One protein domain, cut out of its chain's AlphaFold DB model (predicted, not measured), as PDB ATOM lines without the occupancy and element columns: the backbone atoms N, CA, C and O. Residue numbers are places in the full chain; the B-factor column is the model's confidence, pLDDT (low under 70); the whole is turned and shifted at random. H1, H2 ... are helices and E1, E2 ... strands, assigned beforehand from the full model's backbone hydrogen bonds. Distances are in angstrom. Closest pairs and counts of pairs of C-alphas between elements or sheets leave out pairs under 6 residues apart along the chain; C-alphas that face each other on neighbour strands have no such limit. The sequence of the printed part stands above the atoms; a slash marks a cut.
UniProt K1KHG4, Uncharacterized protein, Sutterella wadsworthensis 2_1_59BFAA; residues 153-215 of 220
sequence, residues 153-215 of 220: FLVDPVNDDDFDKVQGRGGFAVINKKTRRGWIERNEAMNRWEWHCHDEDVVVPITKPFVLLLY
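What this domain is: This is residues 153 to 215 of the 220 residues of an uncharacterized protein of Sutterella wadsworthensis 2_1_59BFAA (UniProt K1KHG4). One small, strongly twisted sheet of six strands folds over where the long strand E3 bends, like a barrel only partly rolled up: E1, E6, E2 and the first part of E3 make one wall, and the rest of E3 with E4 and E5 makes the other. The roll stays open between the edge strands E1 and E5, and the short helix H1 only grazes the sheet. The printed part has 63 residues, with the named elements E1, H1, E2, E3, E4, E5 and E6 along the chain; the class is mostly strand. The sheet's order is E1, E6, E2, E3, E4, E5, antiparallel throughout. The whole is compact, with a radius of gyration of the C-alphas of 10.5 A and spans of 26 by 25 by 19 A.

How they stand to each other: E1, residues 153 to 155, is an edge strand, antiparallel to E6, residues 210 to 214; N 153 and O 212 are 2.8 A apart, within hydrogen-bond range. H1, residues 163 to 166, is on the sheet but only grazes it; it is too short for an O i to N i+4 pair, and its one O i to N i+3 pair is within range. E2, residues 171 to 175, is antiparallel to E6, with N 172 and O 213 2.8 A apart. E1, H1 and E2 form a split strand-helix-strand unit, two strands running the same way with E6 between them, and its crossover is right-handed. E2 and E3, residues 178 to 187, form a hairpin, with N 180 and O 173 2.8 A apart. E3 bends by 79 degrees at residue 181, and its pairing is staggered: residues 178 to 182 pair with E2, residues 182 to 187 with E4, residues 192 to 197. In the hairpin of E3 and E4, N 185 and O 194 are 2.9 A apart. E4 and E5, residues 203 to 205, form another hairpin, with N 195 and O 204 2.8 A apart. E2, E3, E4 and E5 are a meander, each strand the antiparallel neighbour of the one before. The edge strands E1 and E5 are apart.

Where its parts are: E1 begins at C-alpha 153, (-38.011, -8.595, 129.198), and is 5.9 A long; H1 measures 5.3 A and E2 11.8 A. E3 is the longest strand by residues, 22.2 A from C-alpha 178 at (-36.503, 7.285, 121.517) to C-alpha 187. E4 measures 16.1 A, E5 6.8 A and E6 12.8 A, ending at C-alpha 214, (-44.810, -6.235, 125.390).

The domain as a whole: The two C-alphas farthest apart are those of Asn 159 and Asp 199, 28.9 A. The printed part has no cut. No link is long; E1 to H1, with 7 residues between them, is short, and the others are tight. Mean pLDDT of the printed part is 87.9, and residues 159 to 162 are under 70.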
ATOM      1  N   PHE A 153     -39.120  -7.707 129.535       89.69
ATOM      2  CA  PHE A 153     -38.011  -8.595 129.198       89.69
ATOM      3  C   PHE A 153     -36.731  -7.776 129.025       89.69
ATOM      4  O   PHE A 153     -36.762  -6.689 128.445       89.69
ATOM      5  N   LEU A 154     -35.616  -8.301 129.523       90.12
ATOM      6  CA  LEU A 154     -34.283  -7.875 129.112       90.12
ATOM      7  C   LEU A 154     -33.851  -8.835 128.010       90.12
ATOM      8  O   LEU A 154     -33.851 -10.035 128.244       90.12
ATOM      9  N   VAL A 155     -33.552  -8.297 126.833       88.75
ATOM     10  CA  VAL A 155     -33.379  -9.074 125.606       88.75
ATOM     11  C   VAL A 155     -31.954  -8.861 125.086       88.75
ATOM     12  O   VAL A 155     -31.599  -7.717 124.791       88.75
ATOM     13  N   ASP A 156     -31.135  -9.918 124.979       86.94
ATOM     14  CA  ASP A 156     -29.741  -9.860 124.471       86.94
ATOM     15  C   ASP A 156     -29.572 -10.541 123.090       86.94
ATOM     16  O   ASP A 156     -29.640 -11.764 122.988       86.94
ATOM     17  N   PRO A 157     -29.319  -9.790 121.998       78.88
ATOM     18  CA  PRO A 157     -29.262 -10.346 120.641       78.88
ATOM     19  C   PRO A 157     -28.162 -11.390 120.401       78.88
ATOM     20  O   PRO A 157     -28.177 -12.025 119.346       78.88
ATOM     21  N   VAL A 158     -27.193 -11.537 121.313       75.56
ATOM     22  CA  VAL A 158     -26.045 -12.446 121.156       75.56
ATOM     23  C   VAL A 158     -26.231 -13.762 121.911       75.56
ATOM     24  O   VAL A 158     -25.848 -14.806 121.385       75.56
ATOM     25  N   ASN A 159     -26.793 -13.724 123.123       66.88
ATOM     26  CA  ASN A 159     -26.738 -14.850 124.067       66.88
ATOM     27  C   ASN A 159     -28.105 -15.404 124.490       66.88
ATOM     28  O   ASN A 159     -28.150 -16.301 125.328       66.88
ATOM     29  N   ASP A 160     -29.205 -14.851 123.985       65.06
ATOM     30  CA  ASP A 160     -30.502 -15.019 124.634       65.06
ATOM     31  C   ASP A 160     -31.414 -16.036 123.933       65.06
ATOM     32  O   ASP A 160     -31.806 -15.865 122.774       65.06
ATOM     33  N   ASP A 161     -31.793 -17.073 124.684       62.00
ATOM     34  CA  ASP A 161     -32.778 -18.091 124.299       62.00
ATOM     35  C   ASP A 161     -34.215 -17.521 124.247       62.00
ATOM     36  O   ASP A 161     -35.136 -18.166 123.734       62.00
ATOM     37  N   ASP A 162     -34.444 -16.313 124.780       64.62
ATOM     38  CA  ASP A 162     -35.780 -15.717 124.882       64.62
ATOM     39  C   ASP A 162     -36.230 -14.954 123.624       64.62
ATOM     40  O   ASP A 162     -37.414 -14.606 123.526       64.62
ATOM     41  N   PHE A 163     -35.359 -14.746 122.625       74.06
ATOM     42  CA  PHE A 163     -35.742 -14.067 121.374       74.06
ATOM     43  C   PHE A 163     -36.903 -14.757 120.666       74.06
ATOM     44  O   PHE A 163     -37.837 -14.085 120.227       74.06
ATOM     45  N   ASP A 164     -36.905 -16.089 120.640       75.56
ATOM     46  CA  ASP A 164     -37.980 -16.873 120.028       75.56
ATOM     47  C   ASP A 164     -39.333 -16.631 120.724       75.56
ATOM     48  O   ASP A 164     -40.393 -16.685 120.097       75.56
ATOM     49  N   LYS A 165     -39.329 -16.315 122.028       82.50
ATOM     50  CA  LYS A 165     -40.559 -16.051 122.793       82.50
ATOM     51  C   LYS A 165     -41.171 -14.698 122.441       82.50
ATOM     52  O   LYS A 165     -42.399 -14.553 122.502       82.50
ATOM     53  N   VAL A 166     -40.332 -13.716 122.111       86.94
ATOM     54  CA  VAL A 166     -40.731 -12.321 121.870       86.94
ATOM     55  C   VAL A 166     -40.774 -11.938 120.389       86.94
ATOM     56  O   VAL A 166     -41.366 -10.911 120.053       86.94
ATOM     57  N   GLN A 167     -40.217 -12.761 119.498       88.69
ATOM     58  CA  GLN A 167     -40.231 -12.536 118.054       88.69
ATOM     59  C   GLN A 167     -41.658 -12.337 117.525       88.69
ATOM     60  O   GLN A 167     -42.594 -13.055 117.885       88.69
ATOM     61  N   GLY A 168     -41.834 -11.321 116.675       88.44
ATOM     62  CA  GLY A 168     -43.122 -10.968 116.072       88.44
ATOM     63  C   GLY A 168     -44.162 -10.411 117.052       88.44
ATOM     64  O   GLY A 168     -45.277 -10.083 116.642       88.44
ATOM     65  N   ARG A 169     -43.839 -10.278 118.347       92.06
ATOM     66  CA  ARG A 169     -44.746  -9.682 119.332       92.06
ATOM     67  C   ARG A 169     -44.555  -8.174 119.396       92.06
ATOM     68  O   ARG A 169     -43.447  -7.670 119.552       92.06
ATOM     69  N   GLY A 170     -45.675  -7.460 119.346       93.31
ATOM     70  CA  GLY A 170     -45.695  -6.014 119.514       93.31
ATOM     71  C   GLY A 170     -45.337  -5.591 120.940       93.31
ATOM     72  O   GLY A 170     -45.876  -6.113 121.923       93.31
ATOM     73  N   GLY A 171     -44.459  -4.600 121.041       94.25
ATOM     74  CA  GLY A 171     -44.016  -4.012 122.293       94.25
ATOM     75  C   GLY A 171     -43.484  -2.589 122.146       94.25
ATOM     76  O   GLY A 171     -43.629  -1.919 121.115       94.25
ATOM     77  N   PHE A 172     -42.894  -2.119 123.232       94.12
ATOM     78  CA  PHE A 172     -42.188  -0.857 123.335       94.12
ATOM     79  C   PHE A 172     -40.735  -1.133 123.704       94.12
ATOM     80  O   PHE A 172     -40.463  -2.026 124.504       94.12
ATOM     81  N   ALA A 173     -39.825  -0.343 123.151       94.75
ATOM     82  CA  ALA A 173     -38.407  -0.377 123.485       94.75
ATOM     83  C   ALA A 173     -37.805   1.023 123.340       94.75
ATOM     84  O   ALA A 173     -38.366   1.882 122.648       94.75
ATOM     85  N   VAL A 174     -36.658   1.263 123.973       93.94
ATOM     86  CA  VAL A 174     -35.837   2.433 123.650       93.94
ATOM     87  C   VAL A 174     -34.932   2.075 122.481       93.94
ATOM     88  O   VAL A 174     -34.084   1.201 122.596       93.94
ATOM     89  N   ILE A 175     -35.127   2.749 121.350       91.38
ATOM     90  CA  ILE A 175     -34.383   2.525 120.111       91.38
ATOM     91  C   ILE A 175     -33.905   3.881 119.600       91.38
ATOM     92  O   ILE A 175     -34.708   4.792 119.385       91.38
ATOM     93  N   ASN A 176     -32.593   4.027 119.396       88.06
ATOM     94  CA  ASN A 176     -31.959   5.291 118.998       88.06
ATOM     95  C   ASN A 176     -32.370   6.470 119.901       88.06
ATOM     96  O   ASN A 176     -32.731   7.540 119.406       88.06
ATOM     97  N   LYS A 177     -32.341   6.265 121.227       88.62
ATOM     98  CA  LYS A 177     -32.720   7.267 122.241       88.62
ATOM     99  C   LYS A 177     -34.158   7.790 122.116       88.62
ATOM    100  O   LYS A 177     -34.458   8.893 122.568       88.62
ATOM    101  N   LYS A 178     -35.063   7.008 121.527       90.88
ATOM    102  CA  LYS A 178     -36.503   7.285 121.517       90.88
ATOM    103  C   LYS A 178     -37.267   6.059 121.979       90.88
ATOM    104  O   LYS A 178     -36.934   4.942 121.596       90.88
ATOM    105  N   THR A 179     -38.322   6.258 122.760       92.62
ATOM    106  CA  THR A 179     -39.279   5.183 123.028       92.62
ATOM    107  C   THR A 179     -40.086   4.918 121.764       92.62
ATOM    108  O   THR A 179     -40.818   5.790 121.296       92.62
ATOM    109  N   ARG A 180     -39.924   3.726 121.190       92.62
ATOM    110  CA  ARG A 180     -40.551   3.325 119.931       92.62
ATOM    111  C   ARG A 180     -41.517   2.176 120.138       92.62
ATOM    112  O   ARG A 180     -41.286   1.280 120.947       92.62
ATOM    113  N   ARG A 181     -42.586   2.212 119.351       93.94
ATOM    114  CA  ARG A 181     -43.561   1.143 119.199       93.94
ATOM    115  C   ARG A 181     -43.127   0.240 118.041       93.94
ATOM    116  O   ARG A 181     -42.810   0.753 116.970       93.94
ATOM    117  N   GLY A 182     -43.118  -1.075 118.228       94.56
ATOM    118  CA  GLY A 182     -42.662  -1.995 117.189       94.56
ATOM    119  C   GLY A 182     -42.604  -3.448 117.633       94.56
ATOM    120  O   GLY A 182     -43.179  -3.805 118.662       94.56
ATOM    121  N   TRP A 183     -41.913  -4.269 116.851       94.38
ATOM    122  CA  TRP A 183     -41.618  -5.666 117.164       94.38
ATOM    123  C   TRP A 183     -40.205  -6.028 116.711       94.38
ATOM    124  O   TRP A 183     -39.565  -5.292 115.960       94.38
ATOM    125  N   ILE A 184     -39.733  -7.176 117.183       91.88
ATOM    126  CA  ILE A 184     -38.435  -7.739 116.820       91.88
ATOM    127  C   ILE A 184     -38.654  -8.835 115.787       91.88
ATOM    128  O   ILE A 184     -39.541  -9.679 115.952       91.88
ATOM    129  N   GLU A 185     -37.823  -8.850 114.754       91.06
ATOM    130  CA  GLU A 185     -37.835  -9.878 113.719       91.06
ATOM    131  C   GLU A 185     -36.411 -10.226 113.282       91.06
ATOM    132  O   GLU A 185     -35.505  -9.389 113.323       91.06
ATOM    133  N   ARG A 186     -36.188 -11.492 112.912       88.94
ATOM    134  CA  ARG A 186     -34.894 -11.945 112.402       88.94
ATOM    135  C   ARG A 186     -34.835 -11.710 110.903       88.94
ATOM    136  O   ARG A 186     -35.638 -12.248 110.147       88.94
ATOM    137  N   ASN A 187     -33.832 -10.966 110.468       89.69
ATOM    138  CA  ASN A 187     -33.497 -10.863 109.062       89.69
ATOM    139  C   ASN A 187     -32.610 -12.050 108.678       89.69
ATOM    140  O   ASN A 187     -31.404 -12.034 108.926       89.69
ATOM    141  N   GLU A 188     -33.209 -13.079 108.078       88.12
ATOM    142  CA  GLU A 188     -32.503 -14.300 107.658       88.12
ATOM    143  C   GLU A 188     -31.413 -14.025 106.612       88.12
ATOM    144  O   GLU A 188     -30.351 -14.644 106.635       88.12
ATOM    145  N   ALA A 189     -31.626 -13.052 105.718       89.56
ATOM    146  CA  ALA A 189     -30.670 -12.735 104.658       89.56
ATOM    147  C   ALA A 189     -29.377 -12.104 105.199       89.56
ATOM    148  O   ALA A 189     -28.293 -12.362 104.679       89.56
ATOM    149  N   MET A 190     -29.489 -11.274 106.240       86.94
ATOM    150  CA  MET A 190     -28.348 -10.618 106.890       86.94
ATOM    151  C   MET A 190     -27.929 -11.293 108.202       86.94
ATOM    152  O   MET A 190     -26.988 -10.829 108.845       86.94
ATOM    153  N   ASN A 191     -28.626 -12.361 108.600       85.75
ATOM    154  CA  ASN A 191     -28.468 -13.082 109.861       85.75
ATOM    155  C   ASN A 191     -28.356 -12.153 111.090       85.75
ATOM    156  O   ASN A 191     -27.423 -12.269 111.886       85.75
ATOM    157  N   ARG A 192     -29.286 -11.200 111.228       87.94
ATOM    158  CA  ARG A 192     -29.306 -10.236 112.344       87.94
ATOM    159  C   ARG A 192     -30.721  -9.956 112.838       87.94
ATOM    160  O   ARG A 192     -31.673 -10.062 112.069       87.94
ATOM    161  N   TRP A 193     -30.843  -9.548 114.095       89.75
ATOM    162  CA  TRP A 193     -32.105  -9.088 114.671       89.75
ATOM    163  C   TRP A 193     -32.377  -7.629 114.311       89.75
ATOM    164  O   TRP A 193     -31.482  -6.782 114.369       89.75
ATOM    165  N   GLU A 194     -33.621  -7.332 113.952       92.94
ATOM    166  CA  GLU A 194     -34.072  -6.001 113.566       92.94
ATOM    167  C   GLU A 194     -35.326  -5.610 114.353       92.94
ATOM    168  O   GLU A 194     -36.205  -6.428 114.624       92.94
ATOM    169  N   TRP A 195     -35.399  -4.340 114.738       94.00
ATOM    170  CA  TRP A 195     -36.597  -3.721 115.279       94.00
ATOM    171  C   TRP A 195     -37.366  -3.040 114.160       94.00
ATOM    172  O   TRP A 195     -36.860  -2.113 113.522       94.00
ATOM    173  N   HIS A 196     -38.605  -3.467 113.971       94.56
ATOM    174  CA  HIS A 196     -39.532  -2.903 113.005       94.56
ATOM    175  C   HIS A 196     -40.464  -1.933 113.719       94.56
ATOM    176  O   HIS A 196     -41.212  -2.317 114.620       94.56
ATOM    177  N   CYS A 197     -40.405  -0.655 113.346       92.62
ATOM    178  CA  CYS A 197     -41.276   0.354 113.931       92.62
ATOM    179  C   CYS A 197     -42.699   0.226 113.364       92.62
ATOM    180  O   CYS A 197     -42.887   0.043 112.169       92.62
ATOM    181  N   HIS A 198     -43.716   0.346 114.220       87.31
ATOM    182  CA  HIS A 198     -45.116   0.305 113.777       87.31
ATOM    183  C   HIS A 198     -45.539   1.577 113.037       87.31
ATOM    184  O   HIS A 198     -46.267   1.509 112.051       87.31
ATOM    185  N   ASP A 199     -45.115   2.727 113.559       83.38
ATOM    186  CA  ASP A 199     -45.610   4.044 113.144       83.38
ATOM    187  C   ASP A 199     -44.638   4.755 112.184       83.38
ATOM    188  O   ASP A 199     -44.921   5.845 111.690       83.38
ATOM    189  N   GLU A 200     -43.480   4.145 111.921       81.19
ATOM    190  CA  GLU A 200     -42.426   4.675 111.062       81.19
ATOM    191  C   GLU A 200     -41.964   3.571 110.111       81.19
ATOM    192  O   GLU A 200     -41.774   2.438 110.546       81.19
ATOM    193  N   ASP A 201     -41.723   3.897 108.839       83.31
ATOM    194  CA  ASP A 201     -41.099   2.980 107.871       83.31
ATOM    195  C   ASP A 201     -39.584   2.888 108.136       83.31
ATOM    196  O   ASP A 201     -38.736   3.304 107.346       83.31
ATOM    197  N   VAL A 202     -39.250   2.472 109.359       88.88
ATOM    198  CA  VAL A 202     -37.904   2.465 109.925       88.88
ATOM    199  C   VAL A 202     -37.638   1.094 110.523       88.88
ATOM    200  O   VAL A 202     -38.296   0.661 111.473       88.88
ATOM    201  N   VAL A 203     -36.605   0.449 109.989       92.50
ATOM    202  CA  VAL A 203     -36.063  -0.818 110.475       92.50
ATOM    203  C   VAL A 203     -34.686  -0.547 111.069       92.50
ATOM    204  O   VAL A 203     -33.829   0.054 110.416       92.50
ATOM    205  N   VAL A 204     -34.477  -0.945 112.323       92.88
ATOM    206  CA  VAL A 204     -33.231  -0.672 113.053       92.88
ATOM    207  C   VAL A 204     -32.560  -1.986 113.441       92.88
ATOM    208  O   VAL A 204     -33.176  -2.774 114.152       92.88
ATOM    209  N   PRO A 205     -31.303  -2.240 113.036       92.12
ATOM    210  CA  PRO A 205     -30.583  -3.419 113.496       92.12
ATOM    211  C   PRO A 205     -30.310  -3.334 115.001       92.12
ATOM    212  O   PRO A 205     -29.855  -2.305 115.503       92.12
ATOM    213  N   ILE A 206     -30.557  -4.432 115.709       90.31
ATOM    214  CA  ILE A 206     -30.326  -4.551 117.146       90.31
ATOM    215  C   ILE A 206     -28.998  -5.255 117.382       90.31
ATOM    216  O   ILE A 206     -28.822  -6.422 117.049       90.31
ATOM    217  N   THR A 207     -28.049  -4.523 117.961       87.94
ATOM    218  CA  THR A 207     -26.674  -5.003 118.176       87.94
ATOM    219  C   THR A 207     -26.267  -5.029 119.645       87.94
ATOM    220  O   THR A 207     -25.123  -5.347 119.951       87.94
ATOM    221  N   LYS A 208     -27.149  -4.603 120.549       89.25
ATOM    222  CA  LYS A 208     -26.897  -4.518 121.990       89.25
ATOM    223  C   LYS A 208     -28.136  -4.981 122.755       89.25
ATOM    224  O   LYS A 208     -29.232  -4.874 122.197       89.25
ATOM    225  N   PRO A 209     -27.978  -5.441 124.006       91.25
ATOM    226  CA  PRO A 209     -29.115  -5.747 124.854       91.25
ATOM    227  C   PRO A 209     -30.000  -4.521 125.077       91.25
ATOM    228  O   PRO A 209     -29.516  -3.387 125.076       91.25
ATOM    229  N   PHE A 210     -31.294  -4.746 125.276       92.75
ATOM    230  CA  PHE A 210     -32.270  -3.682 125.507       92.75
ATOM    231  C   PHE A 210     -33.465  -4.196 126.310       92.75
ATOM    232  O   PHE A 210     -33.695  -5.399 126.434       92.75
ATOM    233  N   VAL A 211     -34.243  -3.263 126.857       94.12
ATOM    234  CA  VAL A 211     -35.482  -3.582 127.569       94.12
ATOM    235  C   VAL A 211     -36.665  -3.538 126.614       94.12
ATOM    236  O   VAL A 211     -36.907  -2.531 125.942       94.12
ATOM    237  N   LEU A 212     -37.430  -4.625 126.612       94.12
ATOM    238  CA  LEU A 212     -38.669  -4.786 125.870       94.12
ATOM    239  C   LEU A 212     -39.857  -4.828 126.831       94.12
ATOM    240  O   LEU A 212     -39.881  -5.612 127.778       94.12
ATOM    241  N   LEU A 213     -40.884  -4.035 126.542       94.00
ATOM    242  CA  LEU A 213     -42.180  -4.109 127.209       94.00
ATOM    243  C   LEU A 213     -43.264  -4.501 126.203       94.00
ATOM    244  O   LEU A 213     -43.654  -3.697 125.361       94.00
ATOM    245  N   LEU A 214     -43.774  -5.727 126.289       93.88
ATOM    246  CA  LEU A 214     -44.810  -6.235 125.390       93.88
ATOM    247  C   LEU A 214     -46.173  -5.583 125.649       93.88
ATOM    248  O   LEU A 214     -46.528  -5.284 126.790       93.88
ATOM    249  N   TYR A 215     -46.991  -5.440 124.601       91.25
ATOM    250  CA  TYR A 215     -48.379  -4.968 124.754       91.25
ATOM    251  C   TYR A 215     -49.245  -5.956 125.526       91.25
ATOM    252  O   TYR A 215     -50.188  -5.566 126.209       91.25
TER     253      TYR A 215